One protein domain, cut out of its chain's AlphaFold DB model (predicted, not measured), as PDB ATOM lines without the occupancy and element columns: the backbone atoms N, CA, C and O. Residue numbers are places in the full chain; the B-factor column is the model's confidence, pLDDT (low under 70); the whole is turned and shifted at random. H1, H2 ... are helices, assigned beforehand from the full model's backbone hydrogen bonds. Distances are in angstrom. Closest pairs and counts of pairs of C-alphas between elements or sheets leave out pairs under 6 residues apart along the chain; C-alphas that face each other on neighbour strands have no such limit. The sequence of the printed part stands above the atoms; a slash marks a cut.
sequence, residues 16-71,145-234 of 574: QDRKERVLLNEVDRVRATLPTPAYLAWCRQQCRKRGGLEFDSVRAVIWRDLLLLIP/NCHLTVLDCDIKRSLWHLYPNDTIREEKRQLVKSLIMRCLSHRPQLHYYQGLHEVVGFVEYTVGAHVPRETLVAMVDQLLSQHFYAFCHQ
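This is residues 16 to 71 and 145 to 234 of the 574 residues of the protein "GTPase activating protein of Rab-like GTPase, putative" of Bodo saltans (UniProt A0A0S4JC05). The model is a slab of helices set out along its longest axis: H1, with H2 beside it, stands at one end, H3 comes next, H6 and H7 fill the middle, and H5 with H4 makes the other end. H1, H3 and H5 run much the same way, while H6 and H7 cross between H3 and H5. The printed part has 146 residues with seven named helices, H1 to H7 in order, and no named strand; its class is all helix. It is compact, with a radius of gyration of the C-alphas of 16.4 A, and spans 48 by 35 by 26 A.

H1, residues 16 to 33, and H2, residues 36 to 48, are close but not clearly touching, with the C-alphas of Arg 31 and Tyr 39 closest at 6.0 A. H3, residues 56 to 68, touches H1 at a shallow tilt of 25 degrees, the same way; Leu 24 and Val 58 have the closest C-alphas, 6.1 A. H2 touches H3 with residues 40 to 44 alone, at a steep tilt of 47 degrees, the closest C-alphas being those of Cys 43 and Ile 62, 6.2 A. H4, residues 148 to 156, and H5, residues 166 to 186, form a helical hairpin, a shallow tilt of 31 degrees, opposite ways, with the C-alphas of Ile 155 and Arg 173 closest at 5.9 A. H6, residues 196 to 207, touches H5 at a steep tilt of 66 degrees, closest at the C-alphas of Val 176 and Gly 201, 5.9 A. H6 also touches H3, where the C-alphas of Ala 60 and Val 207 come closest at 4.7 A. H7, residues 213 to 226, touches H3, closest at the C-alphas of Leu 67 and Gln 222, 5.9 A, and H5, closest at those of Cys 183 and Asp 221, 5.3 A. H3 and H5 are apart. In H1 to H7 every O i to N i+4 pair is within hydrogen-bond range.

H1 begins at C-alpha 16 (243.217, 121.799, 104.568) and is 25.8 A long. H2 measures 18.3 A, H3 17.4 A and H4 12.1 A. H5, the longest, begins at C-alpha 166 (227.088, 131.646, 125.943) and measures 30.3 A. H6 measures 16.8 A; H7, 19.9 A, ends at C-alpha 226 (232.356, 99.381, 126.886).

The C-alphas farthest apart, those of Thr 33 and Thr 149, are 48.6 A apart. Residues 72 to 144 are not printed, and C-alphas 71 and 145 are 31.8 A apart across this cut. Of the links printed whole, none is long. The mean pLDDT of the printed part is 91.0; residues 50 to 51 and 70 to 71 are under 70.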
ATOM      1  N   GLN A  16     243.682 122.571 103.420       81.19
ATOM      2  CA  GLN A  16     243.217 121.799 104.568       81.19
ATOM      3  C   GLN A  16     241.900 121.072 104.258       81.19
ATOM      4  O   GLN A  16     241.831 119.855 104.422       81.19
ATOM      5  N   ASP A  17     240.941 121.763 103.639       84.62
ATOM      6  CA  ASP A  17     239.686 121.162 103.166       84.62
ATOM      7  C   ASP A  17     239.933 120.032 102.155       84.62
ATOM      8  O   ASP A  17     239.222 119.027 102.101       84.62
ATOM      9  N   ARG A  18     240.952 120.187 101.297       90.00
ATOM     10  CA  ARG A  18     241.330 119.149 100.334       90.00
ATOM     11  C   ARG A  18     241.914 117.923 101.033       90.00
ATOM     12  O   ARG A  18     241.574 116.814 100.629       90.00
ATOM     13  N   LYS A  19     242.773 118.102 102.040       91.31
ATOM     14  CA  LYS A  19     243.336 116.989 102.823       91.31
ATOM     15  C   LYS A  19     242.250 116.229 103.575       91.31
ATOM     16  O   LYS A  19     242.205 115.007 103.481       91.31
ATOM     17  N   GLU A  20     241.358 116.949 104.250       92.69
ATOM     18  CA  GLU A  20     240.230 116.370 104.979       92.69
ATOM     19  C   GLU A  20     239.372 115.486 104.062       92.69
ATOM     20  O   GLU A  20     239.145 114.312 104.359       92.69
ATOM     21  N   ARG A  21     238.992 115.999 102.883       92.44
ATOM     22  CA  ARG A  21     238.244 115.224 101.878       92.44
ATOM     23  C   ARG A  21     238.988 113.979 101.400       92.44
ATOM     24  O   ARG A  21     238.362 112.945 101.191       92.44
ATOM     25  N   VAL A  22     240.305 114.061 101.202       94.38
ATOM     26  CA  VAL A  22     241.113 112.900 100.790       94.38
ATOM     27  C   VAL A  22     241.085 111.816 101.864       94.38
ATOM     28  O   VAL A  22     240.877 110.653 101.526       94.38
ATOM     29  N   LEU A  23     241.234 112.188 103.137       93.56
ATOM     30  CA  LEU A  23     241.203 111.238 104.249       93.56
ATOM     31  C   LEU A  23     239.819 110.606 104.426       93.56
ATOM     32  O   LEU A  23     239.730 109.395 104.594       93.56
ATOM     33  N   LEU A  24     238.741 111.388 104.323       94.56
ATOM     34  CA  LEU A  24     237.375 110.853 104.369       94.56
ATOM     35  C   LEU A  24     237.115 109.864 103.223       94.56
ATOM     36  O   LEU A  24     236.643 108.755 103.463       94.56
ATOM     37  N   ASN A  25     237.517 110.214 101.997       94.31
ATOM     38  CA  ASN A  25     237.413 109.315 100.846       94.31
ATOM     39  C   ASN A  25     238.249 108.041 101.029       94.31
ATOM     40  O   ASN A  25     237.855 106.972 100.566       94.31
ATOM     41  N   GLU A  26     239.409 108.133 101.682       94.62
ATOM     42  CA  GLU A  26     240.215 106.961 102.009       94.62
ATOM     43  C   GLU A  26     239.501 106.059 103.017       94.62
ATOM     44  O   GLU A  26     239.438 104.853 102.783       94.62
ATOM     45  N   VAL A  27     238.919 106.624 104.080       94.12
ATOM     46  CA  VAL A  27     238.123 105.866 105.056       94.12
ATOM     47  C   VAL A  27     236.958 105.161 104.363       94.12
ATOM     48  O   VAL A  27     236.785 103.960 104.558       94.12
ATOM     49  N   ASP A  28     236.209 105.855 103.507       92.94
ATOM     50  CA  ASP A  28     235.076 105.262 102.788       92.94
ATOM     51  C   ASP A  28     235.517 104.189 101.785       92.94
ATOM     52  O   ASP A  28     234.882 103.139 101.683       92.94
ATOM     53  N   ARG A  29     236.644 104.399 101.094       94.81
ATOM     54  CA  ARG A  29     237.234 103.397 100.198       94.81
ATOM     55  C   ARG A  29     237.657 102.148 100.965       94.81
ATOM     56  O   ARG A  29     237.338 101.049 100.532       94.81
ATOM     57  N   VAL A  30     238.389 102.304 102.069       94.25
ATOM     58  CA  VAL A  30     238.880 101.177 102.880       94.25
ATOM     59  C   VAL A  30     237.724 100.457 103.563       94.25
ATOM     60  O   VAL A  30     237.737  99.228 103.630       94.25
ATOM     61  N   ARG A  31     236.702 101.200 104.008       91.44
ATOM     62  CA  ARG A  31     235.443 100.618 104.465       91.44
ATOM     63  C   ARG A  31     234.873  99.755 103.343       91.44
ATOM     64  O   ARG A  31     234.810  98.554 103.519       91.44
ATOM     65  N   ALA A  32     234.596 100.291 102.160       90.62
ATOM     66  CA  ALA A  32     233.976  99.519 101.079       90.62
ATOM     67  C   ALA A  32     234.766  98.275 100.613       90.62
ATOM     68  O   ALA A  32     234.168  97.358 100.051       90.62
ATOM     69  N   THR A  33     236.090  98.227 100.804       93.12
ATOM     70  CA  THR A  33     236.935  97.132 100.296       93.12
ATOM     71  C   THR A  33     237.249  96.035 101.309       93.12
ATOM     72  O   THR A  33     237.467  94.895 100.897       93.12
ATOM     73  N   LEU A  34     237.326  96.341 102.606       91.25
ATOM     74  CA  LEU A  34     237.755  95.378 103.625       91.25
ATOM     75  C   LEU A  34     236.567  94.716 104.342       91.25
ATOM     76  O   LEU A  34     235.559  95.367 104.602       91.25
ATOM     77  N   PRO A  35     236.671  93.443 104.767       89.75
ATOM     78  CA  PRO A  35     235.682  92.865 105.675       89.75
ATOM     79  C   PRO A  35     235.686  93.609 107.023       89.75
ATOM     80  O   PRO A  35     236.723  94.126 107.442       89.75
ATOM     81  N   THR A  36     234.544  93.643 107.725       87.62
ATOM     82  CA  THR A  36     234.359  94.434 108.963       87.62
ATOM     83  C   THR A  36     235.492  94.260 109.988       87.62
ATOM     84  O   THR A  36     236.007  95.279 110.443       87.62
ATOM     85  N   PRO A  37     235.968  93.040 110.325       88.94
ATOM     86  CA  PRO A  37     237.058  92.891 111.293       88.94
ATOM     87  C   PRO A  37     238.370  93.542 110.831       88.94
ATOM     88  O   PRO A  37     239.029  94.232 111.607       88.94
ATOM     89  N   ALA A  38     238.724  93.391 109.550       89.00
ATOM     90  CA  ALA A  38     239.926  93.998 108.980       89.00
ATOM     91  C   ALA A  38     239.807  95.528 108.888       89.00
ATOM     92  O   ALA A  38     240.783  96.240 109.119       89.00
ATOM     93  N   TYR A  39     238.606  96.040 108.605       92.81
ATOM     94  CA  TYR A  39     238.320  97.471 108.633       92.81
ATOM     95  C   TYR A  39     238.466  98.057 110.045       92.81
ATOM     96  O   TYR A  39     239.166  99.053 110.226       92.81
ATOM     97  N   LEU A  40     237.891  97.416 111.066       90.25
ATOM     98  CA  LEU A  40     238.030  97.865 112.456       90.25
ATOM     99  C   LEU A  40     239.490  97.801 112.931       90.25
ATOM    100  O   LEU A  40     239.962  98.726 113.596       90.25
ATOM    101  N   ALA A  41     240.243  96.770 112.534       89.81
ATOM    102  CA  ALA A  41     241.684  96.703 112.779       89.81
ATOM    103  C   ALA A  41     242.436  97.864 112.101       89.81
ATOM    104  O   ALA A  41     243.294  98.494 112.723       89.81
ATOM    105  N   TRP A  42     242.071  98.208 110.862       93.12
ATOM    106  CA  TRP A  42     242.622  99.367 110.159       93.12
ATOM    107  C   TRP A  42     242.289 100.688 110.867       93.12
ATOM    108  O   TRP A  42     243.182 101.521 111.035       93.12
ATOM    109  N   CYS A  43     241.055 100.869 111.350       92.62
ATOM    110  CA  CYS A  43     240.648 102.027 112.154       92.62
ATOM    111  C   CYS A  43     241.500 102.158 113.420       92.62
ATOM    112  O   CYS A  43     242.048 103.228 113.688       92.62
ATOM    113  N   ARG A  44     241.694 101.060 114.165       87.56
ATOM    114  CA  ARG A  44     242.571 101.040 115.350       87.56
ATOM    115  C   ARG A  44     244.008 101.379 114.994       87.56
ATOM    116  O   ARG A  44     244.668 102.107 115.734       87.56
ATOM    117  N   GLN A  45     244.494 100.893 113.855       88.94
ATOM    118  CA  GLN A  45     245.812 101.262 113.359       88.94
ATOM    119  C   GLN A  45     245.893 102.771 113.103       88.94
ATOM    120  O   GLN A  45     246.858 103.380 113.553       88.94
ATOM    121  N   GLN A  46     244.891 103.391 112.463       89.88
ATOM    122  CA  GLN A  46     244.872 104.847 112.249       89.88
ATOM    123  C   GLN A  46     244.891 105.611 113.575       89.88
ATOM    124  O   GLN A  46     245.709 106.507 113.760       89.88
ATOM    125  N   CYS A  47     244.072 105.195 114.538       84.75
ATOM    126  CA  CYS A  47     244.063 105.772 115.877       84.75
ATOM    127  C   CYS A  47     245.395 105.606 116.625       84.75
ATOM    128  O   CYS A  47     245.731 106.420 117.483       84.75
ATOM    129  N   ARG A  48     246.185 104.569 116.328       80.44
ATOM    130  CA  ARG A  48     247.518 104.342 116.919       80.44
ATOM    131  C   ARG A  48     248.649 105.000 116.128       80.44
ATOM    132  O   ARG A  48     249.751 105.117 116.660       80.44
ATOM    133  N   LYS A  49     248.406 105.458 114.893       78.19
ATOM    134  CA  LYS A  49     249.431 106.112 114.074       78.19
ATOM    135  C   LYS A  49     249.972 107.366 114.755       78.19
ATOM    136  O   LYS A  49     249.315 108.068 115.528       78.19
ATOM    137  N   ARG A  50     251.219 107.638 114.407       59.91
ATOM    138  CA  ARG A  50     251.942 108.870 114.677       59.91
ATOM    139  C   ARG A  50     251.125 110.080 114.179       59.91
ATOM    140  O   ARG A  50     250.718 110.071 113.024       59.91
ATOM    141  N   GLY A  51     250.852 111.064 115.039       62.16
ATOM    142  CA  GLY A  51     249.967 112.206 114.733       62.16
ATOM    143  C   GLY A  51     248.459 111.945 114.907       62.16
ATOM    144  O   GLY A  51     247.695 112.894 115.038       62.16
ATOM    145  N   GLY A  52     248.029 110.681 115.012       73.81
ATOM    146  CA  GLY A  52     246.624 110.304 115.209       73.81
ATOM    147  C   GLY A  52     245.708 110.723 114.062       73.81
ATOM    148  O   GLY A  52     246.126 110.768 112.905       73.81
ATOM    149  N   LEU A  53     244.446 110.997 114.388       87.00
ATOM    150  CA  LEU A  53     243.475 111.513 113.426       87.00
ATOM    151  C   LEU A  53     243.578 113.040 113.388       87.00
ATOM    152  O   LEU A  53     243.461 113.693 114.415       87.00
ATOM    153  N   GLU A  54     243.821 113.639 112.225       87.19
ATOM    154  CA  GLU A  54     244.031 115.096 112.146       87.19
ATOM    155  C   GLU A  54     242.715 115.878 112.304       87.19
ATOM    156  O   GLU A  54     242.682 116.922 112.953       87.19
ATOM    157  N   PHE A  55     241.620 115.344 111.757       93.62
ATOM    158  CA  PHE A  55     240.346 116.046 111.625       93.62
ATOM    159  C   PHE A  55     239.239 115.425 112.464       93.62
ATOM    160  O   PHE A  55     239.056 114.208 112.474       93.62
ATOM    161  N   ASP A  56     238.431 116.284 113.072       95.31
ATOM    162  CA  ASP A  56     237.262 115.902 113.863       95.31
ATOM    163  C   ASP A  56     236.164 115.232 113.025       95.31
ATOM    164  O   ASP A  56     235.504 114.308 113.494       95.31
ATOM    165  N   SER A  57     236.050 115.573 111.740       96.00
ATOM    166  CA  SER A  57     235.199 114.847 110.788       96.00
ATOM    167  C   SER A  57     235.671 113.410 110.549       96.00
ATOM    168  O   SER A  57     234.859 112.489 110.474       96.00
ATOM    169  N   VAL A  58     236.985 113.181 110.487       96.06
ATOM    170  CA  VAL A  58     237.570 111.837 110.373       96.06
ATOM    171  C   VAL A  58     237.399 111.078 111.692       96.06
ATOM    172  O   VAL A  58     237.026 109.901 111.670       96.06
ATOM    173  N   ARG A  59     237.582 111.743 112.845       96.88
ATOM    174  CA  ARG A  59     237.271 111.175 114.171       96.88
ATOM    175  C   ARG A  59     235.819 110.757 114.272       96.88
ATOM    176  O   ARG A  59     235.550 109.646 114.702       96.88
ATOM    177  N   ALA A  60     234.892 111.596 113.828       97.00
ATOM    178  CA  ALA A  60     233.467 111.309 113.858       97.00
ATOM    179  C   ALA A  60     233.130 109.997 113.154       97.00
ATOM    180  O   ALA A  60     232.361 109.191 113.673       97.00
ATOM    181  N   VAL A  61     233.762 109.746 112.012       95.62
ATOM    182  CA  VAL A  61     233.579 108.517 111.248       95.62
ATOM    183  C   VAL A  61     234.243 107.316 111.936       95.62
ATOM    184  O   VAL A  61     233.605 106.276 112.111       95.62
ATOM    185  N   ILE A  62     235.503 107.448 112.354       95.25
ATOM    186  CA  ILE A  62     236.272 106.337 112.931       95.25
ATOM    187  C   ILE A  62     235.791 105.977 114.342       95.25
ATOM    188  O   ILE A  62     235.584 104.801 114.627       95.25
ATOM    189  N   TRP A  63     235.569 106.955 115.222       95.62
ATOM    190  CA  TRP A  63     235.052 106.728 116.577       95.62
ATOM    191  C   TRP A  63     233.670 106.086 116.536       95.62
ATOM    192  O   TRP A  63     233.406 105.168 117.310       95.62
ATOM    193  N   ARG A  64     232.800 106.529 115.615       95.50
ATOM    194  CA  ARG A  64     231.493 105.903 115.394       95.50
ATOM    195  C   ARG A  64     231.655 104.426 115.075       95.50
ATOM    196  O   ARG A  64     231.023 103.602 115.722       95.50
ATOM    197  N   ASP A  65     232.489 104.096 114.096       93.50
ATOM    198  CA  ASP A  65     232.634 102.715 113.642       93.50
ATOM    199  C   ASP A  65     233.294 101.822 114.699       93.50
ATOM    200  O   ASP A  65     232.874 100.679 114.866       93.50
ATOM    201  N   LEU A  66     234.262 102.353 115.454       91.25
ATOM    202  CA  LEU A  66     234.894 101.649 116.572       91.25
ATOM    203  C   LEU A  66     233.908 101.363 117.712       91.25
ATOM    204  O   LEU A  66     233.889 100.247 118.220       91.25
ATOM    205  N   LEU A  67     233.083 102.340 118.099       91.88
ATOM    206  CA  LEU A  67     232.134 102.192 119.209       91.88
ATOM    207  C   LEU A  67     230.916 101.346 118.832       91.88
ATOM    208  O   LEU A  67     230.437 100.546 119.635       91.88
ATOM    209  N   LEU A  68     230.393 101.535 117.619       90.94
ATOM    210  CA  LEU A  68     229.161 100.894 117.157       90.94
ATOM    211  C   LEU A  68     229.398  99.552 116.450       90.94
ATOM    212  O   LEU A  68     228.426  98.859 116.158       90.94
ATOM    213  N   LEU A  69     230.655  99.189 116.171       82.50
ATOM    214  CA  LEU A  69     231.048  97.939 115.504       82.50
ATOM    215  C   LEU A  69     230.284  97.703 114.187       82.50
ATOM    216  O   LEU A  69     229.857  96.588 113.881       82.50
ATOM    217  N   ILE A  70     230.064  98.778 113.425       65.38
ATOM    218  CA  ILE A  70     229.141  98.791 112.285       65.38
ATOM    219  C   ILE A  70     229.592  97.794 111.200       65.38
ATOM    220  O   ILE A  70     230.702  97.924 110.679       65.38
ATOM    221  N   PRO A  71     228.729  96.839 110.793       51.53
ATOM    222  CA  PRO A  71     228.983  95.985 109.638       51.53
ATOM    223  C   PRO A  71     228.887  96.758 108.316       51.53
ATOM    224  O   PRO A  71     228.011  97.603 108.154       51.53
ATOM    225  N   ASN A 145     219.042 105.876 139.103       87.25
ATOM    226  CA  ASN A 145     220.419 105.887 138.640       87.25
ATOM    227  C   ASN A 145     220.920 107.273 138.183       87.25
ATOM    228  O   ASN A 145     222.104 107.425 137.884       87.25
ATOM    229  N   CYS A 146     220.061 108.297 138.131       89.31
ATOM    230  CA  CYS A 146     220.452 109.655 137.762       89.31
ATOM    231  C   CYS A 146     219.723 110.705 138.613       89.31
ATOM    232  O   CYS A 146     218.563 111.045 138.382       89.31
ATOM    233  N   HIS A 147     220.431 111.282 139.586       88.44
ATOM    234  CA  HIS A 147     219.918 112.413 140.356       88.44
ATOM    235  C   HIS A 147     219.946 113.694 139.510       88.44
ATOM    236  O   HIS A 147     220.984 114.354 139.423       88.44
ATOM    237  N   LEU A 148     218.808 114.070 138.915       87.81
ATOM    238  CA  LEU A 148     218.737 115.217 137.998       87.81
ATOM    239  C   LEU A 148     219.251 116.527 138.599       87.81
ATOM    240  O   LEU A 148     219.919 117.274 137.898       87.81
ATOM    241  N   THR A 149     219.029 116.785 139.890       89.62
ATOM    242  CA  THR A 149     219.554 117.993 140.549       89.62
ATOM    243  C   THR A 149     221.082 118.056 140.502       89.62
ATOM    244  O   THR A 149     221.650 119.121 140.274       89.62
ATOM    245  N   VAL A 150     221.758 116.916 140.688       90.75
ATOM    246  CA  VAL A 150     223.225 116.831 140.612       90.75
ATOM    247  C   VAL A 150     223.680 117.029 139.171       90.75
ATOM    248  O   VAL A 150     224.562 117.846 138.920       90.75
ATOM    249  N   LEU A 151     223.037 116.338 138.223       93.00
ATOM    250  CA  LEU A 151     223.321 116.502 136.798       93.00
ATOM    251  C   LEU A 151     223.152 117.965 136.360       93.00
ATOM    252  O   LEU A 151     224.010 118.496 135.667       93.00
ATOM    253  N   ASP A 152     222.098 118.648 136.798       91.50
ATOM    254  CA  ASP A 152     221.846 120.048 136.453       91.50
ATOM    255  C   ASP A 152     222.921 120.993 136.992       91.50
ATOM    256  O   ASP A 152     223.372 121.890 136.275       91.50
ATOM    257  N   CYS A 153     223.359 120.798 138.237       94.44
ATOM    258  CA  CYS A 153     224.469 121.561 138.806       94.44
ATOM    259  C   CYS A 153     225.764 121.355 138.012       94.44
ATOM    260  O   CYS A 153     226.502 122.311 137.772       94.44
ATOM    261  N   ASP A 154     226.025 120.121 137.595       94.62
ATOM    262  CA  ASP A 154     227.207 119.734 136.836       94.62
ATOM    263  C   ASP A 154     227.186 120.302 135.403       94.62
ATOM    264  O   ASP A 154     228.163 120.898 134.947       94.62
ATOM    265  N   ILE A 155     226.045 120.222 134.716       95.69
ATOM    266  CA  ILE A 155     225.859 120.770 133.367       95.69
ATOM    267  C   ILE A 155     226.048 122.291 133.365       95.69
ATOM    268  O   ILE A 155     226.782 122.813 132.522       95.69
ATOM    269  N   LYS A 156     225.483 123.011 134.343       91.25
ATOM    270  CA  LYS A 156     225.614 124.478 134.457       91.25
ATOM    271  C   LYS A 156     227.058 124.960 134.605       91.25
ATOM    272  O   LYS A 156     227.367 126.084 134.208       91.25
ATOM    273  N   ARG A 157     227.949 124.134 135.157       89.06
ATOM    274  CA  ARG A 157     229.373 124.465 135.325       89.06
ATOM    275  C   ARG A 157     230.282 123.902 134.226       89.06
ATOM    276  O   ARG A 157     231.490 124.064 134.319       89.06
ATOM    277  N   SER A 158     229.723 123.278 133.191       89.50
ATOM    278  CA  SER A 158     230.480 122.588 132.136       89.50
ATOM    279  C   SER A 158     230.694 123.434 130.872       89.50
ATOM    280  O   SER A 158     230.082 124.494 130.708       89.50
ATOM    281  N   LEU A 159     231.534 122.940 129.954       87.31
ATOM    282  CA  LEU A 159     231.696 123.422 128.570       87.31
ATOM    283  C   LEU A 159     232.226 124.857 128.377       87.31
ATOM    284  O   LEU A 159     232.284 125.326 127.243       87.31
ATOM    285  N   TRP A 160     232.639 125.555 129.439       84.19
ATOM    286  CA  TRP A 160     233.092 126.954 129.371       84.19
ATOM    287  C   TRP A 160     234.214 127.194 128.360       84.19
ATOM    288  O   TRP A 160     234.185 128.184 127.638       84.19
ATOM    289  N   HIS A 161     235.186 126.286 128.298       81.69
ATOM    290  CA  HIS A 161     236.372 126.457 127.457       81.69
ATOM    291  C   HIS A 161     236.170 125.914 126.040       81.69
ATOM    292  O   HIS A 161     236.735 126.442 125.089       81.69
ATOM    293  N   LEU A 162     235.312 124.902 125.898       84.94
ATOM    294  CA  LEU A 162     234.982 124.294 124.609       84.94
ATOM    295  C   LEU A 162     234.040 125.187 123.787       84.94
ATOM    296  O   LEU A 162     234.190 125.299 122.574       84.94
ATOM    297  N   TYR A 163     233.108 125.880 124.451       89.06
ATOM    298  CA  TYR A 163     232.160 126.797 123.821       89.06
ATOM    299  C   TYR A 163     232.191 128.169 124.514       89.06
ATOM    300  O   TYR A 163     231.416 128.417 125.441       89.06
ATOM    301  N   PRO A 164     233.056 129.101 124.068       88.06
ATOM    302  CA  PRO A 164     233.153 130.434 124.669       88.06
ATOM    303  C   PRO A 164     231.871 131.267 124.528       88.06
ATOM    304  O   PRO A 164     231.566 132.080 125.395       88.06
ATOM    305  N   ASN A 165     231.098 131.054 123.457       93.44
ATOM    306  CA  ASN A 165     229.824 131.737 123.235       93.44
ATOM    307  C   ASN A 165     228.723 131.164 124.141       93.44
ATOM    308  O   ASN A 165     228.436 129.971 124.076       93.44
ATOM    309  N   ASP A 166     228.085 132.022 124.934       91.94
ATOM    310  CA  ASP A 166     227.088 131.646 125.943       91.94
ATOM    311  C   ASP A 166     225.846 130.962 125.366       91.94
ATOM    312  O   ASP A 166     225.403 129.951 125.909       91.94
ATOM    313  N   THR A 167     225.303 131.476 124.260       94.38
ATOM    314  CA  THR A 167     224.105 130.919 123.617       94.38
ATOM    315  C   THR A 167     224.388 129.522 123.085       94.38
ATOM    316  O   THR A 167     223.678 128.578 123.424       94.38
ATOM    317  N   ILE A 168     225.483 129.373 122.333       94.56
ATOM    318  CA  ILE A 168     225.913 128.068 121.820       94.56
ATOM    319  C   ILE A 168     226.196 127.130 122.993       94.56
ATOM    320  O   ILE A 168     225.736 125.993 123.005       94.56
ATOM    321  N   ARG A 169     226.906 127.595 124.025       95.69
ATOM    322  CA  ARG A 169     227.234 126.774 125.191       95.69
ATOM    323  C   ARG A 169     225.987 126.255 125.894       95.69
ATOM    324  O   ARG A 169     225.977 125.091 126.284       95.69
ATOM    325  N   GLU A 170     224.953 127.073 126.052       95.94
ATOM    326  CA  GLU A 170     223.716 126.632 126.692       95.94
ATOM    327  C   GLU A 170     222.959 125.609 125.834       95.94
ATOM    328  O   GLU A 170     222.534 124.577 126.351       95.94
ATOM    329  N   GLU A 171     222.887 125.804 124.515       96.00
ATOM    330  CA  GLU A 171     222.331 124.800 123.595       96.00
ATOM    331  C   GLU A 171     223.075 123.460 123.705       96.00
ATOM    332  O   GLU A 171     222.463 122.393 123.837       96.00
ATOM    333  N   LYS A 172     224.411 123.508 123.724       97.00
ATOM    334  CA  LYS A 172     225.271 122.327 123.861       97.00
ATOM    335  C   LYS A 172     225.134 121.663 125.228       97.00
ATOM    336  O   LYS A 172     225.061 120.439 125.304       97.00
ATOM    337  N   ARG A 173     224.990 122.437 126.306       97.44
ATOM    338  CA  ARG A 173     224.688 121.930 127.657       97.44
ATOM    339  C   ARG A 173     223.367 121.171 127.705       97.44
ATOM    340  O   ARG A 173     223.326 120.074 128.264       97.44
ATOM    341  N   GLN A 174     222.310 121.706 127.092       97.31
ATOM    342  CA  GLN A 174     221.021 121.010 127.013       97.31
ATOM    343  C   GLN A 174     221.122 119.725 126.184       97.31
ATOM    344  O   GLN A 174     220.542 118.697 126.551       97.31
ATOM    345  N   LEU A 175     221.913 119.741 125.109       96.44
ATOM    346  CA  LEU A 175     222.176 118.547 124.313       96.44
ATOM    347  C   LEU A 175     222.919 117.477 125.126       96.44
ATOM    348  O   LEU A 175     222.436 116.348 125.190       96.44
ATOM    349  N   VAL A 176     224.016 117.824 125.807       97.94
ATOM    350  CA  VAL A 176     224.787 116.903 126.670       97.94
ATOM    351  C   VAL A 176     223.922 116.338 127.793       97.94
ATOM    352  O   VAL A 176     223.917 115.124 128.011       97.94
ATOM    353  N   LYS A 177     223.125 117.181 128.462       97.44
ATOM    354  CA  LYS A 177     222.153 116.736 129.470       97.44
ATOM    355  C   LYS A 177     221.208 115.685 128.886       97.44
ATOM    356  O   LYS A 177     221.020 114.624 129.480       97.44
ATOM    357  N   SER A 178     220.643 115.955 127.709       96.31
ATOM    358  CA  SER A 178     219.729 115.029 127.040       96.31
ATOM    359  C   SER A 178     220.411 113.721 126.623       96.31
ATOM    360  O   SER A 178     219.807 112.663 126.786       96.31
ATOM    361  N   LEU A 179     221.661 113.760 126.142       97.00
ATOM    362  CA  LEU A 179     222.439 112.556 125.823       97.00
ATOM    363  C   LEU A 179     222.601 111.665 127.058       97.00
ATOM    364  O   LEU A 179     222.261 110.483 127.004       97.00
ATOM    365  N   ILE A 180     223.058 112.239 128.175       96.81
ATOM    366  CA  ILE A 180     223.271 111.511 129.435       96.81
ATOM    367  C   ILE A 180     221.957 110.900 129.917       96.81
ATOM    368  O   ILE A 180     221.897 109.699 130.170       96.81
ATOM    369  N   MET A 181     220.889 111.700 129.988       95.62
ATOM    370  CA  MET A 181     219.588 111.221 130.450       95.62
ATOM    371  C   MET A 181     219.061 110.066 129.595       95.62
ATOM    372  O   MET A 181     218.616 109.070 130.156       95.62
ATOM    373  N   ARG A 182     219.151 110.162 128.260       94.44
ATOM    374  CA  ARG A 182     218.688 109.100 127.351       94.44
ATOM    375  C   ARG A 182     219.495 107.812 127.498       94.44
ATOM    376  O   ARG A 182     218.913 106.732 127.505       94.44
ATOM    377  N   CYS A 183     220.818 107.905 127.624       94.25
ATOM    378  CA  CYS A 183     221.660 106.718 127.795       94.25
ATOM    379  C   CYS A 183     221.371 106.027 129.136       94.25
ATOM    380  O   CYS A 183     221.188 104.812 129.189       94.25
ATOM    381  N   LEU A 184     221.257 106.800 130.222       93.75
ATOM    382  CA  LEU A 184     220.985 106.252 131.553       93.75
ATOM    383  C   LEU A 184     219.544 105.740 131.700       93.75
ATOM    384  O   LEU A 184     219.332 104.757 132.407       93.75
ATOM    385  N   SER A 185     218.557 106.333 131.017       91.56
ATOM    386  CA  SER A 185     217.176 105.824 131.037       91.56
ATOM    387  C   SER A 185     217.038 104.469 130.344       91.56
ATOM    388  O   SER A 185     216.211 103.659 130.745       91.56
ATOM    389  N   HIS A 186     217.852 104.201 129.317       88.75
ATOM    390  CA  HIS A 186     217.875 102.897 128.647       88.75
ATOM    391  C   HIS A 186     218.718 101.853 129.388       88.75
ATOM    392  O   HIS A 186     218.608 100.663 129.091       88.75
ATOM    393  N   ARG A 187     219.549 102.273 130.353       88.75
ATOM    394  CA  ARG A 187     220.424 101.391 131.134       88.75
ATOM    395  C   ARG A 187     220.356 101.680 132.634       88.75
ATOM    396  O   ARG A 187     221.274 102.301 133.174       88.75
ATOM    397  N   PRO A 188     219.321 101.173 133.331       89.62
ATOM    398  CA  PRO A 188     219.144 101.367 134.772       89.62
ATOM    399  C   PRO A 188     220.341 100.927 135.635       89.62
ATOM    400  O   PRO A 188     220.525 101.430 136.738       89.62
ATOM    401  N   GLN A 189     221.172 100.006 135.139       88.69
ATOM    402  CA  GLN A 189     222.396  99.545 135.798       88.69
ATOM    403  C   GLN A 189     223.529 100.586 135.796       88.69
ATOM    404  O   GLN A 189     224.393 100.554 136.674       88.69
ATOM    405  N   LEU A 190     223.535 101.509 134.829       91.88
ATOM    406  CA  LEU A 190     224.523 102.580 134.742       91.88
ATOM    407  C   LEU A 190     224.045 103.773 135.561       91.88
ATOM    408  O   LEU A 190     222.927 104.233 135.383       91.88
ATOM    409  N   HIS A 191     224.897 104.283 136.431       92.75
ATOM    410  CA  HIS A 191     224.633 105.375 137.349       92.75
ATOM    411  C   HIS A 191     225.448 106.598 136.950       92.75
ATOM    412  O   HIS A 191     226.619 106.500 136.580       92.75
ATOM    413  N   TYR A 192     224.827 107.768 137.057       94.88
ATOM    414  CA  TYR A 192     225.534 109.027 136.899       94.88
ATOM    415  C   TYR A 192     226.568 109.201 138.019       94.88
ATOM    416  O   TYR A 192     226.227 109.113 139.200       94.88
ATOM    417  N   TYR A 193     227.804 109.532 137.649       93.19
ATOM    418  CA  TYR A 193     228.840 109.993 138.569       93.19
ATOM    419  C   TYR A 193     229.297 111.408 138.191       93.19
ATOM    420  O   TYR A 193     229.254 111.819 137.027       93.19
ATOM    421  N   GLN A 194     229.757 112.165 139.186       91.12
ATOM    422  CA  GLN A 194     230.266 113.518 138.975       91.12
ATOM    423  C   GLN A 194     231.555 113.478 138.138       91.12
ATOM    424  O   GLN A 194     232.555 112.904 138.561       91.12
ATOM    425  N   GLY A 195     231.516 114.106 136.960       91.31
ATOM    426  CA  GLY A 195     232.593 114.095 135.959       91.31
ATOM    427  C   GLY A 195     232.184 113.456 134.628       91.31
ATOM    428  O   GLY A 195     232.758 113.781 133.593       91.31
ATOM    429  N   LEU A 196     231.122 112.637 134.607       95.06
ATOM    430  CA  LEU A 196     230.627 112.002 133.378       95.06
ATOM    431  C   LEU A 196     230.249 113.022 132.287       95.06
ATOM    432  O   LEU A 196     230.469 112.794 131.098       95.06
ATOM    433  N   HIS A 197     229.707 114.172 132.688       95.94
ATOM    434  CA  HIS A 197     229.346 115.256 131.775       95.94
ATOM    435  C   HIS A 197     230.541 115.860 131.029       95.94
ATOM    436  O   HIS A 197     230.350 116.382 129.936       95.94
ATOM    437  N   GLU A 198     231.757 115.792 131.577       94.19
ATOM    438  CA  GLU A 198     232.951 116.295 130.893       94.19
ATOM    439  C   GLU A 198     233.345 115.370 129.738       94.19
ATOM    440  O   GLU A 198     233.642 115.847 128.646       94.19
ATOM    441  N   VAL A 199     233.249 114.052 129.944       95.50
ATOM    442  CA  VAL A 199     233.497 113.039 128.905       95.50
ATOM    443  C   VAL A 199     232.469 113.155 127.787       95.50
ATOM    444  O   VAL A 199     232.834 113.281 126.620       95.50
ATOM    445  N   VAL A 200     231.177 113.155 128.133       97.75
ATOM    446  CA  VAL A 200     230.103 113.275 127.134       97.75
ATOM    447  C   VAL A 200     230.160 114.630 126.433       97.75
ATOM    448  O   VAL A 200     229.968 114.696 125.221       97.75
ATOM    449  N   GLY A 201     230.471 115.699 127.168       97.12
ATOM    450  CA  GLY A 201     230.662 117.033 126.611       97.12
ATOM    451  C   GLY A 201     231.824 117.113 125.627       97.12
ATOM    452  O   GLY A 201     231.692 117.759 124.592       97.12
ATOM    453  N   PHE A 202     232.931 116.420 125.894       96.75
ATOM    454  CA  PHE A 202     234.055 116.372 124.963       96.75
ATOM    455  C   PHE A 202     233.734 115.557 123.705       96.75
ATOM    456  O   PHE A 202     234.025 116.004 122.601       96.75
ATOM    457  N   VAL A 203     233.059 114.409 123.836       97.44
ATOM    458  CA  VAL A 203     232.594 113.634 122.670       97.44
ATOM    459  C   VAL A 203     231.641 114.469 121.811       97.44
ATOM    460  O   VAL A 203     231.775 114.504 120.590       97.44
ATOM    461  N   GLU A 204     230.705 115.178 122.438       97.31
ATOM    462  CA  GLU A 204     229.810 116.106 121.749       97.31
ATOM    463  C   GLU A 204     230.586 117.202 121.010       97.31
ATOM    464  O   GLU A 204     230.328 117.430 119.831       97.31
ATOM    465  N   TYR A 205     231.565 117.820 121.670       96.62
ATOM    466  CA  TYR A 205     232.412 118.852 121.081       96.62
ATOM    467  C   TYR A 205     233.188 118.351 119.860       96.62
ATOM    468  O   TYR A 205     233.187 119.010 118.823       96.62
ATOM    469  N   THR A 206     233.810 117.176 119.960       96.38
ATOM    470  CA  THR A 206     234.663 116.638 118.896       96.38
ATOM    471  C   THR A 206     233.858 116.112 117.713       96.38
ATOM    472  O   THR A 206     234.222 116.360 116.573       96.38
ATOM    473  N   VAL A 207     232.777 115.358 117.930       97.38
ATOM    474  CA  VAL A 207     232.104 114.650 116.820       97.38
ATOM    475  C   VAL A 207     230.659 115.078 116.587       97.38
ATOM    476  O   VAL A 207     230.086 114.743 115.551       97.38
ATOM    477  N   GLY A 208     230.054 115.836 117.503       95.94
ATOM    478  CA  GLY A 208     228.622 116.143 117.480       95.94
ATOM    479  C   GLY A 208     228.168 116.981 116.286       95.94
ATOM    480  O   GLY A 208     227.030 116.837 115.848       95.94
ATOM    481  N   ALA A 209     229.046 117.806 115.710       95.25
ATOM    482  CA  ALA A 209     228.754 118.560 114.486       95.25
ATOM    483  C   ALA A 209     228.809 117.700 113.205       95.25
ATOM    484  O   ALA A 209     228.335 118.128 112.155       95.25
ATOM    485  N   HIS A 210     229.385 116.499 113.285       96.50
ATOM    486  CA  HIS A 210     229.697 115.649 112.135       96.50
ATOM    487  C   HIS A 210     228.844 114.376 112.064       96.50
ATOM    488  O   HIS A 210     228.890 113.666 111.059       96.50
ATOM    489  N   VAL A 211     228.065 114.070 113.105       95.25
ATOM    490  CA  VAL A 211     227.178 112.900 113.142       95.25
ATOM    491  C   VAL A 211     225.736 113.293 113.461       95.25
ATOM    492  O   VAL A 211     225.501 114.247 114.203       95.25
ATOM    493  N   PRO A 212     224.737 112.540 112.964       95.94
ATOM    494  CA  PRO A 212     223.359 112.715 113.396       95.94
ATOM    495  C   PRO A 212     223.213 112.497 114.903       95.94
ATOM    496  O   PRO A 212     223.868 111.640 115.497       95.94
ATOM    497  N   ARG A 213     222.274 113.219 115.517       93.62
ATOM    498  CA  ARG A 213     222.029 113.164 116.965       93.62
ATOM    499  C   ARG A 213     221.780 111.749 117.493       93.62
ATOM    500  O   ARG A 213     222.278 111.400 118.555       93.62
ATOM    501  N   GLU A 214     221.030 110.928 116.764       94.19
ATOM    502  CA  GLU A 214     220.744 109.547 117.181       94.19
ATOM    503  C   GLU A 214     221.987 108.649 117.108       94.19
ATOM    504  O   GLU A 214     222.187 107.796 117.969       94.19
ATOM    505  N   THR A 215     222.877 108.895 116.142       95.69
ATOM    506  CA  THR A 215     224.189 108.240 116.088       95.69
ATOM    507  C   THR A 215     225.045 108.651 117.280       95.69
ATOM    508  O   THR A 215     225.651 107.787 117.906       95.69
ATOM    509  N   LEU A 216     225.043 109.936 117.653       96.88
ATOM    510  CA  LEU A 216     225.762 110.417 118.835       96.88
ATOM    511  C   LEU A 216     225.250 109.763 120.126       96.88
ATOM    512  O   LEU A 216     226.055 109.350 120.956       96.88
ATOM    513  N   VAL A 217     223.928 109.613 120.278       96.12
ATOM    514  CA  VAL A 217     223.331 108.873 121.406       96.12
ATOM    515  C   VAL A 217     223.853 107.442 121.431       96.12
ATOM    516  O   VAL A 217     224.345 107.013 122.466       96.12
ATOM    517  N   ALA A 218     223.800 106.725 120.306       95.75
ATOM    518  CA  ALA A 218     224.289 105.350 120.233       95.75
ATOM    519  C   ALA A 218     225.792 105.245 120.550       95.75
ATOM    520  O   ALA A 218     226.216 104.313 121.230       95.75
ATOM    521  N   MET A 219     226.601 106.205 120.089       96.62
ATOM    522  CA  MET A 219     228.038 106.254 120.375       96.62
ATOM    523  C   MET A 219     228.305 106.449 121.866       96.62
ATOM    524  O   MET A 219     229.080 105.690 122.443       96.62
ATOM    525  N   VAL A 220     227.654 107.428 122.503       97.06
ATOM    526  CA  VAL A 220     227.789 107.665 123.950       97.06
ATOM    527  C   VAL A 220     227.305 106.445 124.725       97.06
ATOM    528  O   VAL A 220     227.987 105.971 125.624       97.06
ATOM    529  N   ASP A 221     226.171 105.880 124.335       94.56
ATOM    530  CA  ASP A 221     225.608 104.678 124.930       94.56
ATOM    531  C   ASP A 221     226.611 103.502 124.887       94.56
ATOM    532  O   ASP A 221     226.862 102.863 125.913       94.56
ATOM    533  N   GLN A 222     227.265 103.243 123.750       93.12
ATOM    534  CA  GLN A 222     228.318 102.220 123.662       93.12
ATOM    535  C   GLN A 222     229.576 102.591 124.454       93.12
ATOM    536  O   GLN A 222     230.109 101.739 125.164       93.12
ATOM    537  N   LEU A 223     230.007 103.853 124.425       93.31
ATOM    538  CA  LEU A 223     231.140 104.339 125.218       93.31
ATOM    539  C   LEU A 223     230.935 104.050 126.710       93.31
ATOM    540  O   LEU A 223     231.842 103.546 127.379       93.31
ATOM    541  N   LEU A 224     229.731 104.310 127.228       91.94
ATOM    542  CA  LEU A 224     229.419 104.056 128.632       91.94
ATOM    543  C   LEU A 224     229.415 102.571 128.979       91.94
ATOM    544  O   LEU A 224     229.849 102.205 130.066       91.94
ATOM    545  N   SER A 225     228.964 101.716 128.065       87.62
ATOM    546  CA  SER A 225     228.915 100.269 128.303       87.62
ATOM    547  C   SER A 225     230.252  99.565 128.125       87.62
ATOM    548  O   SER A 225     230.507  98.575 128.802       87.62
ATOM    549  N   GLN A 226     231.100 100.047 127.223       82.94
ATOM    550  CA  GLN A 226     232.356  99.381 126.886       82.94
ATOM    551  C   GLN A 226     233.524  99.915 127.714       82.94
ATOM    552  O   GLN A 226     234.345  99.140 128.196       82.94
ATOM    553  N   HIS A 227     233.591 101.235 127.906       83.50
ATOM    554  CA  HIS A 227     234.760 101.891 128.491       83.50
ATOM    555  C   HIS A 227     234.503 102.466 129.882       83.50
ATOM    556  O   HIS A 227     235.405 102.462 130.718       83.50
ATOM    557  N   PHE A 228     233.285 102.949 130.146       87.62
ATOM    558  CA  PHE A 228     232.958 103.595 131.421       87.62
ATOM    559  C   PHE A 228     232.083 102.754 132.349       87.62
ATOM    560  O   PHE A 228     231.687 103.231 133.411       87.62
ATOM    561  N   TYR A 229     231.838 101.484 132.014       85.75
ATOM    562  CA  TYR A 229     230.956 100.612 132.790       85.75
ATOM    563  C   TYR A 229     231.377 100.524 134.261       85.75
ATOM    564  O   TYR A 229     230.542 100.636 135.156       85.75
ATOM    565  N   ALA A 230     232.683 100.390 134.519       81.19
ATOM    566  CA  ALA A 230     233.231 100.317 135.871       81.19
ATOM    567  C   ALA A 230     232.997 101.602 136.691       81.19
ATOM    568  O   ALA A 230     232.775 101.510 137.898       81.19
ATOM    569  N   PHE A 231     233.020 102.773 136.044       84.94
ATOM    570  CA  PHE A 231     232.812 104.082 136.681       84.94
ATOM    571  C   PHE A 231     231.329 104.392 136.887       84.94
ATOM    572  O   PHE A 231     230.953 104.996 137.887       84.94
ATOM    573  N   CYS A 232     230.488 103.929 135.962       85.69
ATOM    574  CA  CYS A 232     229.038 104.055 136.014       85.69
ATOM    575  C   CYS A 232     228.375 102.981 136.894       85.69
ATOM    576  O   CYS A 232     227.153 102.906 136.942       85.69
ATOM    577  N   HIS A 233     229.118 102.112 137.576       84.50
ATOM    578  CA  HIS A 233     228.504 101.133 138.468       84.50
ATOM    579  C   HIS A 233     228.103 101.782 139.806       84.50
ATOM    580  O   HIS A 233     228.817 102.641 140.322       84.50
ATOM    581  N   GLN A 234     226.988 101.347 140.409       80.88
ATOM    582  CA  GLN A 234     226.463 101.939 141.655       80.88
ATOM    583  C   GLN A 234     227.494 101.936 142.793       80.88
ATOM    584  O   GLN A 234     227.592 102.877 143.578       80.88
TER     585      GLN A 234